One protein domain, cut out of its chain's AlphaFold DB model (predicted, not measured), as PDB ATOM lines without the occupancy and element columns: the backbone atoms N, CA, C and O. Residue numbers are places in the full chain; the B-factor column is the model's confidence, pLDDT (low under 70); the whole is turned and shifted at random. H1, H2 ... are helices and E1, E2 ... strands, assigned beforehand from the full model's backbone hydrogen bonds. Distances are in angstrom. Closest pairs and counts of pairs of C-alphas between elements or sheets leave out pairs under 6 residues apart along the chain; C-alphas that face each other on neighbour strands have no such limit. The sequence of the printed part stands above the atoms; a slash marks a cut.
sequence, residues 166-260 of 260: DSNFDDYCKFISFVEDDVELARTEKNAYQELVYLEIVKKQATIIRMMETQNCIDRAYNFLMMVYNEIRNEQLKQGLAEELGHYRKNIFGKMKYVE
ATOM      1  N   ASP A 166     230.887 161.836 306.180       91.50
ATOM      2  CA  ASP A 166     230.170 162.402 305.028       91.50
ATOM      3  C   ASP A 166     228.683 162.670 305.330       91.50
ATOM      4  O   ASP A 166     228.113 163.650 304.865       91.50
ATOM      5  N   SER A 167     228.059 161.834 306.169       94.56
ATOM      6  CA  SER A 167     226.633 161.937 306.508       94.56
ATOM      7  C   SER A 167     226.260 163.117 307.411       94.56
ATOM      8  O   SER A 167     225.106 163.536 307.396       94.56
ATOM      9  N   ASN A 168     227.201 163.644 308.203       93.94
ATOM     10  CA  ASN A 168     226.954 164.733 309.159       93.94
ATOM     11  C   ASN A 168     227.825 165.974 308.901       93.94
ATOM     12  O   ASN A 168     227.781 166.925 309.683       93.94
ATOM     13  N   PHE A 169     228.604 165.975 307.816       93.12
ATOM     14  CA  PHE A 169     229.547 167.040 307.491       93.12
ATOM     15  C   PHE A 169     228.867 168.406 307.349       93.12
ATOM     16  O   PHE A 169     229.339 169.388 307.921       93.12
ATOM     17  N   ASP A 170     227.727 168.474 306.658       93.69
ATOM     18  CA  ASP A 170     226.998 169.731 306.454       93.69
ATOM     19  C   ASP A 170     226.483 170.326 307.770       93.69
ATOM     20  O   ASP A 170     226.557 171.538 307.992       93.69
ATOM     21  N   ASP A 171     225.973 169.477 308.662       95.12
ATOM     22  CA  ASP A 171     225.479 169.906 309.970       95.12
ATOM     23  C   ASP A 171     226.630 170.335 310.880       95.12
ATOM     24  O   ASP A 171     226.529 171.354 311.565       95.12
ATOM     25  N   TYR A 172     227.760 169.627 310.820       94.88
ATOM     26  CA  TYR A 172     228.987 170.024 311.501       94.88
ATOM     27  C   TYR A 172     229.483 171.399 311.023       94.88
ATOM     28  O   TYR A 172     229.758 172.273 311.847       94.88
ATOM     29  N   CYS A 173     229.526 171.630 309.706       93.38
ATOM     30  CA  CYS A 173     229.925 172.913 309.121       93.38
ATOM     31  C   CYS A 173     229.042 174.066 309.619       93.38
ATOM     32  O   CYS A 173     229.556 175.107 310.029       93.38
ATOM     33  N   LYS A 174     227.715 173.878 309.638       93.00
ATOM     34  CA  LYS A 174     226.774 174.875 310.180       93.00
ATOM     35  C   LYS A 174     226.970 175.103 311.677       93.00
ATOM     36  O   LYS A 174     226.822 176.223 312.154       93.00
ATOM     37  N   PHE A 175     227.281 174.050 312.431       94.62
ATOM     38  CA  PHE A 175     227.437 174.141 313.879       94.62
ATOM     39  C   PHE A 175     228.621 175.026 314.286       94.62
ATOM     40  O   PHE A 175     228.490 175.821 315.225       94.62
ATOM     41  N   ILE A 176     229.752 174.914 313.580       94.69
ATOM     42  CA  ILE A 176     230.978 175.658 313.900       94.69
ATOM     43  C   ILE A 176     231.104 177.006 313.181       94.69
ATOM     44  O   ILE A 176     231.949 177.809 313.570       94.69
ATOM     45  N   SER A 177     230.264 177.297 312.180       92.56
ATOM     46  CA  SER A 177     230.408 178.499 311.342       92.56
ATOM     47  C   SER A 177     230.369 179.813 312.125       92.56
ATOM     48  O   SER A 177     230.961 180.796 311.693       92.56
ATOM     49  N   PHE A 178     229.719 179.831 313.295       92.81
ATOM     50  CA  PHE A 178     229.648 181.013 314.162       92.81
ATOM     51  C   PHE A 178     231.023 181.560 314.564       92.81
ATOM     52  O   PHE A 178     231.129 182.737 314.888       92.81
ATOM     53  N   VAL A 179     232.062 180.715 314.567       93.88
ATOM     54  CA  VAL A 179     233.414 181.099 314.987       93.88
ATOM     55  C   VAL A 179     234.029 182.157 314.065       93.88
ATOM     56  O   VAL A 179     234.916 182.892 314.482       93.88
ATOM     57  N   GLU A 180     233.565 182.232 312.815       89.94
ATOM     58  CA  GLU A 180     234.087 183.166 311.822       89.94
ATOM     59  C   GLU A 180     233.613 184.603 312.057       89.94
ATOM     60  O   GLU A 180     234.401 185.541 311.950       89.94
ATOM     61  N   ASP A 181     232.338 184.762 312.410       85.88
ATOM     62  CA  ASP A 181     231.685 186.068 312.540       85.88
ATOM     63  C   ASP A 181     231.839 186.675 313.950       85.88
ATOM     64  O   ASP A 181     231.513 187.840 314.187       85.88
ATOM     65  N   ASP A 182     232.325 185.889 314.911       89.75
ATOM     66  CA  ASP A 182     232.361 186.245 316.328       89.75
ATOM     67  C   ASP A 182     233.715 186.842 316.746       89.75
ATOM     68  O   ASP A 182     234.548 186.212 317.398       89.75
ATOM     69  N   VAL A 183     233.931 188.107 316.382       86.50
ATOM     70  CA  VAL A 183     235.150 188.864 316.737       86.50
ATOM     71  C   VAL A 183     235.355 188.941 318.257       86.50
ATOM     72  O   VAL A 183     236.484 188.899 318.745       86.50
ATOM     73  N   GLU A 184     234.267 189.024 319.025       90.25
ATOM     74  CA  GLU A 184     234.330 189.048 320.489       90.25
ATOM     75  C   GLU A 184     234.843 187.721 321.048       90.25
ATOM     76  O   GLU A 184     235.652 187.715 321.980       90.25
ATOM     77  N   LEU A 185     234.454 186.588 320.456       90.62
ATOM     78  CA  LEU A 185     235.033 185.292 320.801       90.62
ATOM     79  C   LEU A 185     236.539 185.260 320.536       90.62
ATOM     80  O   LEU A 185     237.267 184.735 321.377       90.62
ATOM     81  N   ALA A 186     237.022 185.846 319.436       88.25
ATOM     82  CA  ALA A 186     238.456 185.933 319.158       88.25
ATOM     83  C   ALA A 186     239.200 186.731 320.245       88.25
ATOM     84  O   ALA A 186     240.175 186.225 320.799       88.25
ATOM     85  N   ARG A 187     238.670 187.901 320.621       88.69
ATOM     86  CA  ARG A 187     239.254 188.844 321.597       88.69
ATOM     87  C   ARG A 187     239.148 188.422 323.056       88.69
ATOM     88  O   ARG A 187     239.943 188.862 323.885       88.69
ATOM     89  N   THR A 188     238.138 187.619 323.388       90.56
ATOM     90  CA  THR A 188     237.899 187.174 324.764       90.56
ATOM     91  C   THR A 188     239.135 186.455 325.289       90.56
ATOM     92  O   THR A 188     239.664 185.561 324.626       90.56
ATOM     93  N   GLU A 189     239.566 186.816 326.495       88.44
ATOM     94  CA  GLU A 189     240.704 186.185 327.148       88.44
ATOM     95  C   GLU A 189     240.461 184.686 327.381       88.44
ATOM     96  O   GLU A 189     239.385 184.243 327.804       88.44
ATOM     97  N   LYS A 190     241.484 183.903 327.049       90.75
ATOM     98  CA  LYS A 190     241.504 182.446 327.113       90.75
ATOM     99  C   LYS A 190     242.801 182.039 327.798       90.75
ATOM    100  O   LYS A 190     243.846 182.630 327.544       90.75
ATOM    101  N   ASN A 191     242.736 181.018 328.643       89.12
ATOM    102  CA  ASN A 191     243.948 180.336 329.091       89.12
ATOM    103  C   ASN A 191     244.494 179.423 327.977       89.12
ATOM    104  O   ASN A 191     243.828 179.196 326.965       89.12
ATOM    105  N   ALA A 192     245.683 178.855 328.186       88.88
ATOM    106  CA  ALA A 192     246.365 178.040 327.181       88.88
ATOM    107  C   ALA A 192     245.525 176.850 326.665       88.88
ATOM    108  O   ALA A 192     245.548 176.553 325.472       88.88
ATOM    109  N   TYR A 193     244.741 176.202 327.533       91.12
ATOM    110  CA  TYR A 193     243.874 175.079 327.154       91.12
ATOM    111  C   TYR A 193     242.687 175.534 326.297       91.12
ATOM    112  O   TYR A 193     242.358 174.911 325.288       91.12
ATOM    113  N   GLN A 194     242.071 176.661 326.655       93.44
ATOM    114  CA  GLN A 194     240.989 177.266 325.880       93.44
ATOM    115  C   GLN A 194     241.474 177.783 324.518       93.44
ATOM    116  O   GLN A 194     240.754 177.646 323.527       93.44
ATOM    117  N   GLU A 195     242.680 178.356 324.443       92.81
ATOM    118  CA  GLU A 195     243.289 178.758 323.170       92.81
ATOM    119  C   GLU A 195     243.582 177.553 322.272       92.81
ATOM    120  O   GLU A 195     243.315 177.627 321.075       92.81
ATOM    121  N   LEU A 196     244.043 176.430 322.838       92.62
ATOM    122  CA  LEU A 196     244.243 175.185 322.093       92.62
ATOM    123  C   LEU A 196     242.939 174.715 321.436       92.62
ATOM    124  O   LEU A 196     242.909 174.489 320.228       92.62
ATOM    125  N   VAL A 197     241.842 174.639 322.201       96.06
ATOM    126  CA  VAL A 197     240.526 174.247 321.662       96.06
ATOM    127  C   VAL A 197     240.076 175.192 320.554       96.06
ATOM    128  O   VAL A 197     239.634 174.761 319.489       96.06
ATOM    129  N   TYR A 198     240.180 176.495 320.814       95.56
ATOM    130  CA  TYR A 198     239.745 177.522 319.879       95.56
ATOM    131  C   TYR A 198     240.503 177.434 318.553       95.56
ATOM    132  O   TYR A 198     239.884 177.474 317.490       95.56
ATOM    133  N   LEU A 199     241.821 177.249 318.600       93.75
ATOM    134  CA  LEU A 199     242.655 177.177 317.405       93.75
ATOM    135  C   LEU A 199     242.401 175.945 316.551       93.75
ATOM    136  O   LEU A 199     242.372 176.061 315.326       93.75
ATOM    137  N   GLU A 200     242.175 174.789 317.166       94.44
ATOM    138  CA  GLU A 200     241.832 173.581 316.414       94.44
ATOM    139  C   GLU A 200     240.511 173.755 315.650       94.44
ATOM    140  O   GLU A 200     240.410 173.388 314.475       94.44
ATOM    141  N   ILE A 201     239.514 174.407 316.258       96.19
ATOM    142  CA  ILE A 201     238.262 174.741 315.566       96.19
ATOM    143  C   ILE A 201     238.474 175.791 314.473       96.19
ATOM    144  O   ILE A 201     237.945 175.631 313.374       96.19
ATOM    145  N   VAL A 202     239.277 176.826 314.723       95.25
ATOM    146  CA  VAL A 202     239.620 177.853 313.724       95.25
ATOM    147  C   VAL A 202     240.288 177.226 312.494       95.25
ATOM    148  O   VAL A 202     239.887 177.514 311.367       95.25
ATOM    149  N   LYS A 203     241.256 176.319 312.676       93.88
ATOM    150  CA  LYS A 203     241.924 175.615 311.567       93.88
ATOM    151  C   LYS A 203     240.954 174.736 310.773       93.88
ATOM    152  O   LYS A 203     240.964 174.756 309.537       93.88
ATOM    153  N   LYS A 204     240.072 174.003 311.464       94.38
ATOM    154  CA  LYS A 204     239.010 173.207 310.823       94.38
ATOM    155  C   LYS A 204     238.059 174.094 310.020       94.38
ATOM    156  O   LYS A 204     237.790 173.790 308.860       94.38
ATOM    157  N   GLN A 205     237.610 175.215 310.585       95.25
ATOM    158  CA  GLN A 205     236.727 176.151 309.891       95.25
ATOM    159  C   GLN A 205     237.412 176.789 308.679       95.25
ATOM    160  O   GLN A 205     236.806 176.871 307.616       95.25
ATOM    161  N   ALA A 206     238.682 177.185 308.785       94.50
ATOM    162  CA  ALA A 206     239.429 177.705 307.641       94.50
ATOM    163  C   ALA A 206     239.533 176.671 306.508       94.50
ATOM    164  O   ALA A 206     239.356 177.019 305.342       94.50
ATOM    165  N   THR A 207     239.741 175.396 306.847       93.12
ATOM    166  CA  THR A 207     239.721 174.292 305.876       93.12
ATOM    167  C   THR A 207     238.358 174.170 305.196       93.12
ATOM    168  O   THR A 207     238.292 174.138 303.970       93.12
ATOM    169  N   ILE A 208     237.270 174.193 305.971       93.25
ATOM    170  CA  ILE A 208     235.896 174.155 305.449       93.25
ATOM    171  C   ILE A 208     235.625 175.337 304.518       93.25
ATOM    172  O   ILE A 208     235.100 175.139 303.427       93.25
ATOM    173  N   ILE A 209     236.033 176.554 304.896       93.50
ATOM    174  CA  ILE A 209     235.902 177.741 304.044       93.50
ATOM    175  C   ILE A 209     236.614 177.513 302.708       93.50
ATOM    176  O   ILE A 209     236.017 177.777 301.670       93.50
ATOM    177  N   ARG A 210     237.849 176.987 302.701       92.50
ATOM    178  CA  ARG A 210     238.590 176.705 301.454       92.50
ATOM    179  C   ARG A 210     237.894 175.677 300.561       92.50
ATOM    180  O   ARG A 210     238.006 175.781 299.343       92.50
ATOM    181  N   MET A 211     237.189 174.712 301.152       88.94
ATOM    182  CA  MET A 211     236.417 173.704 300.417       88.94
ATOM    183  C   MET A 211     235.123 174.266 299.814       88.94
ATOM    184  O   MET A 211     234.534 173.624 298.948       88.94
ATOM    185  N   MET A 212     234.668 175.452 300.234       86.06
ATOM    186  CA  MET A 212     233.481 176.070 299.647       86.06
ATOM    187  C   MET A 212     233.749 176.448 298.185       86.06
ATOM    188  O   MET A 212     234.663 177.222 297.893       86.06
ATOM    189  N   GLU A 213     232.884 176.001 297.273       76.56
ATOM    190  CA  GLU A 213     232.903 176.359 295.844       76.56
ATOM    191  C   GLU A 213     232.374 177.788 295.591       76.56
ATOM    192  O   GLU A 213     231.576 178.048 294.692       76.56
ATOM    193  N   THR A 214     232.791 178.744 296.422       79.88
ATOM    194  CA  THR A 214     232.375 180.148 296.338       79.88
ATOM    195  C   THR A 214     233.531 181.044 295.919       79.88
ATOM    196  O   THR A 214     234.707 180.782 296.179       79.88
ATOM    197  N   GLN A 215     233.195 182.149 295.255       72.62
ATOM    198  CA  GLN A 215     234.174 183.145 294.844       72.62
ATOM    199  C   GLN A 215     234.887 183.731 296.081       72.62
ATOM    200  O   GLN A 215     234.237 184.206 297.006       72.62
ATOM    201  N   ASN A 216     236.225 183.756 296.059       85.25
ATOM    202  CA  ASN A 216     237.107 184.318 297.104       85.25
ATOM    203  C   ASN A 216     237.188 183.522 298.424       85.25
ATOM    204  O   ASN A 216     237.626 184.067 299.438       85.25
ATOM    205  N   CYS A 217     236.828 182.236 298.426       91.31
ATOM    206  CA  CYS A 217     236.942 181.377 299.609       91.31
ATOM    207  C   CYS A 217     238.367 181.340 300.208       91.31
ATOM    208  O   CYS A 217     238.530 181.379 301.425       91.31
ATOM    209  N   ILE A 218     239.408 181.367 299.370       93.12
ATOM    210  CA  ILE A 218     240.808 181.380 299.824       93.12
ATOM    211  C   ILE A 218     241.167 182.686 300.547       93.12
ATOM    212  O   ILE A 218     241.765 182.643 301.621       93.12
ATOM    213  N   ASP A 219     240.792 183.843 299.993       93.06
ATOM    214  CA  ASP A 219     241.016 185.144 300.640       93.06
ATOM    215  C   ASP A 219     240.246 185.238 301.970       93.06
ATOM    216  O   ASP A 219     240.776 185.738 302.961       93.06
ATOM    217  N   ARG A 220     239.016 184.708 302.011       93.62
ATOM    218  CA  ARG A 220     238.181 184.634 303.219       93.62
ATOM    219  C   ARG A 220     238.846 183.796 304.315       93.62
ATOM    220  O   ARG A 220     238.995 184.284 305.432       93.62
ATOM    221  N   ALA A 221     239.311 182.589 303.986       94.94
ATOM    222  CA  ALA A 221     240.008 181.716 304.932       94.94
ATOM    223  C   ALA A 221     241.302 182.357 305.465       94.94
ATOM    224  O   ALA A 221     241.554 182.321 306.668       94.94
ATOM    225  N   TYR A 222     242.088 183.003 304.596       95.12
ATOM    226  CA  TYR A 222     243.287 183.738 305.007       95.12
ATOM    227  C   TYR A 222     242.963 184.876 305.980       95.12
ATOM    228  O   TYR A 222     243.582 184.979 307.036       95.12
ATOM    229  N   ASN A 223     241.984 185.722 305.649       93.69
ATOM    230  CA  ASN A 223     241.608 186.859 306.492       93.69
ATOM    231  C   ASN A 223     241.079 186.404 307.857       93.69
ATOM    232  O   ASN A 223     241.412 187.016 308.870       93.69
ATOM    233  N   PHE A 224     240.306 185.315 307.887       94.88
ATOM    234  CA  PHE A 224     239.831 184.703 309.122       94.88
ATOM    235  C   PHE A 224     240.998 184.232 310.008       94.88
ATOM    236  O   PHE A 224     241.084 184.620 311.173       94.88
ATOM    237  N   LEU A 225     241.954 183.482 309.446       95.50
ATOM    238  CA  LEU A 225     243.148 183.040 310.175       95.50
ATOM    239  C   LEU A 225     244.012 184.222 310.646       95.50
ATOM    240  O   LEU A 225     244.476 184.225 311.782       95.50
ATOM    241  N   MET A 226     244.197 185.246 309.808       94.69
ATOM    242  CA  MET A 226     244.960 186.449 310.159       94.69
ATOM    243  C   MET A 226     244.316 187.252 311.288       94.69
ATOM    244  O   MET A 226     245.026 187.769 312.147       94.69
ATOM    245  N   MET A 227     242.985 187.370 311.299       93.69
ATOM    246  CA  MET A 227     242.269 187.994 312.410       93.69
ATOM    247  C   MET A 227     242.580 187.249 313.707       93.69
ATOM    248  O   MET A 227     243.003 187.875 314.671       93.69
ATOM    249  N   VAL A 228     242.437 185.919 313.718       93.62
ATOM    250  CA  VAL A 228     242.719 185.113 314.913       93.62
ATOM    251  C   VAL A 228     244.185 185.230 315.333       93.62
ATOM    252  O   VAL A 228     244.463 185.413 316.513       93.62
ATOM    253  N   TYR A 229     245.127 185.218 314.386       93.94
ATOM    254  CA  TYR A 229     246.559 185.378 314.657       93.94
ATOM    255  C   TYR A 229     246.895 186.647 315.447       93.94
ATOM    256  O   TYR A 229     247.797 186.636 316.286       93.94
ATOM    257  N   ASN A 230     246.157 187.731 315.212       91.50
ATOM    258  CA  ASN A 230     246.368 188.993 315.915       91.50
ATOM    259  C   ASN A 230     245.801 189.001 317.345       91.50
ATOM    260  O   ASN A 230     246.206 189.853 318.131       91.50
ATOM    261  N   GLU A 231     244.904 188.071 317.685       91.00
ATOM    262  CA  GLU A 231     244.200 188.029 318.976       91.00
ATOM    263  C   GLU A 231     244.748 186.948 319.932       91.00
ATOM    264  O   GLU A 231     244.582 187.051 321.146       91.00
ATOM    265  N   ILE A 232     245.425 185.917 319.409       89.00
ATOM    266  CA  ILE A 232     246.036 184.846 320.218       89.00
ATOM    267  C   ILE A 232     247.242 185.371 320.999       89.00
ATOM    268  O   ILE A 232     248.126 186.031 320.437       89.00
ATOM    269  N   ARG A 233     247.294 185.027 322.291       87.62
ATOM    270  CA  ARG A 233     248.349 185.465 323.216       87.62
ATOM    271  C   ARG A 233     249.430 184.414 323.431       87.62
ATOM    272  O   ARG A 233     250.582 184.777 323.654       87.62
ATOM    273  N   ASN A 234     249.093 183.126 323.381       87.94
ATOM    274  CA  ASN A 234     250.099 182.074 323.496       87.94
ATOM    275  C   ASN A 234     250.987 182.033 322.244       87.94
ATOM    276  O   ASN A 234     250.551 181.656 321.156       87.94
ATOM    277  N   GLU A 235     252.259 182.386 322.421       89.88
ATOM    278  CA  GLU A 235     253.238 182.493 321.336       89.88
ATOM    279  C   GLU A 235     253.518 181.159 320.627       89.88
ATOM    280  O   GLU A 235     253.688 181.131 319.409       89.88
ATOM    281  N   GLN A 236     253.503 180.033 321.347       88.44
ATOM    282  CA  GLN A 236     253.701 178.715 320.734       88.44
ATOM    283  C   GLN A 236     252.534 178.367 319.802       88.44
ATOM    284  O   GLN A 236     252.723 177.919 318.670       88.44
ATOM    285  N   LEU A 237     251.313 178.605 320.269       89.38
ATOM    286  CA  LEU A 237     250.104 178.393 319.488       89.38
ATOM    287  C   LEU A 237     250.021 179.353 318.289       89.38
ATOM    288  O   LEU A 237     249.626 178.959 317.189       89.38
ATOM    289  N   LYS A 238     250.466 180.597 318.479       91.38
ATOM    290  CA  LYS A 238     250.582 181.613 317.431       91.38
ATOM    291  C   LYS A 238     251.569 181.210 316.337       91.38
ATOM    292  O   LYS A 238     251.263 181.392 315.161       91.38
ATOM    293  N   GLN A 239     252.700 180.597 316.691       90.81
ATOM    294  CA  GLN A 239     253.637 180.034 315.717       90.81
ATOM    295  C   GLN A 239     252.976 178.941 314.863       90.81
ATOM    296  O   GLN A 239     253.080 178.981 313.639       90.81
ATOM    297  N   GLY A 240     252.222 178.026 315.477       88.38
ATOM    298  CA  GLY A 240     251.491 176.993 314.734       88.38
ATOM    299  C   GLY A 240     250.415 177.552 313.791       88.38
ATOM    300  O   GLY A 240     250.044 176.899 312.817       88.38
ATOM    301  N   LEU A 241     249.900 178.756 314.053       91.94
ATOM    302  CA  LEU A 241     249.012 179.471 313.133       91.94
ATOM    303  C   LEU A 241     249.789 180.219 312.038       91.94
ATOM    304  O   LEU A 241     249.320 180.289 310.903       91.94
ATOM    305  N   ALA A 242     250.982 180.738 312.347       93.31
ATOM    306  CA  ALA A 242     251.887 181.330 311.359       93.31
ATOM    307  C   ALA A 242     252.304 180.311 310.287       93.31
ATOM    308  O   ALA A 242     252.382 180.655 309.109       93.31
ATOM    309  N   GLU A 243     252.534 179.059 310.691       91.56
ATOM    310  CA  GLU A 243     252.818 177.943 309.785       91.56
ATOM    311  C   GLU A 243     251.649 177.702 308.816       91.56
ATOM    312  O   GLU A 243     251.857 177.733 307.604       91.56
ATOM    313  N   GLU A 244     250.412 177.598 309.321       92.75
ATOM    314  CA  GLU A 244     249.205 177.473 308.481       92.75
ATOM    315  C   GLU A 244     249.048 178.669 307.522       92.75
ATOM    316  O   GLU A 244     248.732 178.510 306.341       92.75
ATOM    317  N   LEU A 245     249.303 179.889 308.004       95.00
ATOM    318  CA  LEU A 245     249.271 181.105 307.187       95.00
ATOM    319  C   LEU A 245     250.349 181.110 306.089       95.00
ATOM    320  O   LEU A 245     250.130 181.699 305.028       95.00
ATOM    321  N   GLY A 246     251.475 180.422 306.295       93.94
ATOM    322  CA  GLY A 246     252.563 180.279 305.323       93.94
ATOM    323  C   GLY A 246     252.169 179.546 304.034       93.94
ATOM    324  O   GLY A 246     252.790 179.759 302.987       93.94
ATOM    325  N   HIS A 247     251.095 178.754 304.071       94.62
ATOM    326  CA  HIS A 247     250.521 178.109 302.888       94.62
ATOM    327  C   HIS A 247     249.808 179.101 301.955       94.62
ATOM    328  O   HIS A 247     249.548 178.792 300.789       94.62
ATOM    329  N   TYR A 248     249.516 180.321 302.410       94.88
ATOM    330  CA  TYR A 248     248.838 181.327 301.601       94.88
ATOM    331  C   TYR A 248     249.834 182.274 300.930       94.88
ATOM    332  O   TYR A 248     250.587 183.002 301.572       94.88
ATOM    333  N   ARG A 249     249.798 182.328 299.595       92.50
ATOM    334  CA  ARG A 249     250.654 183.200 298.783       92.50
ATOM    335  C   ARG A 249     249.829 184.212 298.011       92.50
ATOM    336  O   ARG A 249     248.903 183.853 297.286       92.50
ATOM    337  N   LYS A 250     250.212 185.482 298.105       92.12
ATOM    338  CA  LYS A 250     249.608 186.555 297.315       92.12
ATOM    339  C   LYS A 250     250.107 186.481 295.870       92.12
ATOM    340  O   LYS A 250     251.312 186.454 295.628       92.12
ATOM    341  N   ASN A 251     249.192 186.436 294.908       87.00
ATOM    342  CA  ASN A 251     249.536 186.464 293.488       87.00
ATOM    343  C   ASN A 251     249.751 187.905 292.979       87.00
ATOM    344  O   ASN A 251     249.510 188.880 293.691       87.00
ATOM    345  N   ILE A 252     250.174 188.041 291.717       86.00
ATOM    346  CA  ILE A 252     250.459 189.341 291.077       86.00
ATOM    347  C   ILE A 252     249.240 190.276 290.978       86.00
ATOM    348  O   ILE A 252     249.406 191.478 290.809       86.00
ATOM    349  N   PHE A 253     248.023 189.742 291.107       84.56
ATOM    350  CA  PHE A 253     246.770 190.504 291.109       84.56
ATOM    351  C   PHE A 253     246.264 190.797 292.526       84.56
ATOM    352  O   PHE A 253     245.159 191.303 292.704       84.56
ATOM    353  N   GLY A 254     247.054 190.455 293.543       82.69
ATOM    354  CA  GLY A 254     246.746 190.699 294.941       82.69
ATOM    355  C   GLY A 254     245.777 189.711 295.589       82.69
ATOM    356  O   GLY A 254     245.456 189.918 296.755       82.69
ATOM    357  N   LYS A 255     245.354 188.653 294.885       87.50
ATOM    358  CA  LYS A 255     244.504 187.584 295.438       87.50
ATOM    359  C   LYS A 255     245.345 186.500 296.099       87.50
ATOM    360  O   LYS A 255     246.445 186.192 295.623       87.50
ATOM    361  N   MET A 256     244.818 185.893 297.153       91.88
ATOM    362  CA  MET A 256     245.471 184.782 297.834       91.88
ATOM    363  C   MET A 256     245.317 183.475 297.047       91.88
ATOM    364  O   MET A 256     244.288 183.195 296.435       91.88
ATOM    365  N   LYS A 257     246.368 182.656 297.073       91.00
ATOM    366  CA  LYS A 257     246.392 181.272 296.597       91.00
ATOM    367  C   LYS A 257     246.862 180.381 297.742       91.00
ATOM    368  O   LYS A 257     247.859 180.711 298.374       91.00
ATOM    369  N   TYR A 258     246.184 179.260 297.970       90.25
ATOM    370  CA  TYR A 258     246.644 178.239 298.910       90.25
ATOM    371  C   TYR A 258     247.611 177.273 298.212       90.25
ATOM    372  O   TYR A 258     247.399 176.905 297.050       90.25
ATOM    373  N   VAL A 259     248.692 176.920 298.895       90.50
ATOM    374  CA  VAL A 259     249.728 175.994 298.440       90.50
ATOM    375  C   VAL A 259     249.920 174.968 299.545       90.50
ATOM    376  O   VAL A 259     250.387 175.336 300.620       90.50
ATOM    377  N   GLU A 260     249.530 173.724 299.271       79.12
ATOM    378  CA  GLU A 260     249.785 172.579 300.157       79.12
ATOM    379  C   GLU A 260     251.278 172.410 300.458       79.12
ATOM    380  O   GLU A 260     252.107 172.622 299.536       79.12
TER     381      GLU A 260
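AT A GLANCE: This is residues 166 to 260 of the 260 residues of an uncharacterized protein of Coprococcus sp. OM06-34AC (UniProt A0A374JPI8). Three helices, H4, H5 and H6, pack side by side as an up-and-down bundle, their centres making a triangle, and a small strand hairpin of E1 and E2 sits at one end of it, by residues 217 to 223 of H5. Before the bundle, H1 slants away from H4 on the side away from H6, and the short H2 and H3 lead from it past H4 and H5. The printed part has 95 residues, with six named helices and then two named strands, in the order H1, H2, H3, H4, H5, H6, E1, E2; the strands are antiparallel and the class is mostly helix. The whole is compact, with a radius of gyration of the C-alphas of 13.5 A and spans of 38 by 35 by 22 A.

HOW THE PARTS SIT: H1, residues 169 to 176, touches H4, residues 192 to 211, opposite ways at a steep tilt of 46 degrees; their closest C-alphas, Ile 176 and Gln 205, are 7.0 A apart. H2, residues 178 to 181, touches H4 too, the closest C-alphas being Val 179 and Val 202 at 7.1 A. H3, residues 183 to 187, only just touches H5, residues 217 to 231, with 3 pairs of C-alphas within 8 A, the closest being Arg 187 and Glu 231 at 5.7 A. H4 is the hub and touches four helices. H4 and H5 form a helical hairpin at a shallow tilt of 14 degrees, with the C-alphas of Ala 206 and Ala 221 closest at 4.9 A. H5 and H6, residues 235 to 246, form another at 19 degrees, with the C-alphas of Tyr 229 and Lys 238 closest at 6.2 A. H6 touches H4 the same way at a shallow tilt of 9 degrees; the closest C-alphas are Leu 196 and Leu 237, 7.2 A. E1, residues 248 to 250, and E2, residues 256 to 258, form a hairpin, with N 249 and O 257 within hydrogen-bond range at 2.8 A. The closest C-alphas of H5 and E2 are Asp 219 and Met 256, 5.3 A. Each O i to N i+4 pair is within hydrogen-bond range in H1, H3 and H4, against 10 of 11 in H5 and 7 of 8 in H6; H2 is too short for such a pair.

IN THESE COORDINATES: H1 begins at C-alpha 169 (229.547, 167.040, 307.491) and is 10.8 A long. H2 is 5.7 A and H3 6.4 A. H4 begins at C-alpha 192 (246.365, 178.040, 327.181) and is 28.9 A, H5 21.7 A and H6 16.2 A. E1 is 6.8 A and E2 6.7 A, ending at C-alpha 258 (246.644, 178.239, 298.910).

THE WHOLE: The C-alphas farthest apart, Asn 191 and Ile 252, are 39.6 A apart. The printed part has no cut, and the links between its named elements are tight. The mean pLDDT of the printed part is 91.2, and no printed residue is under 70.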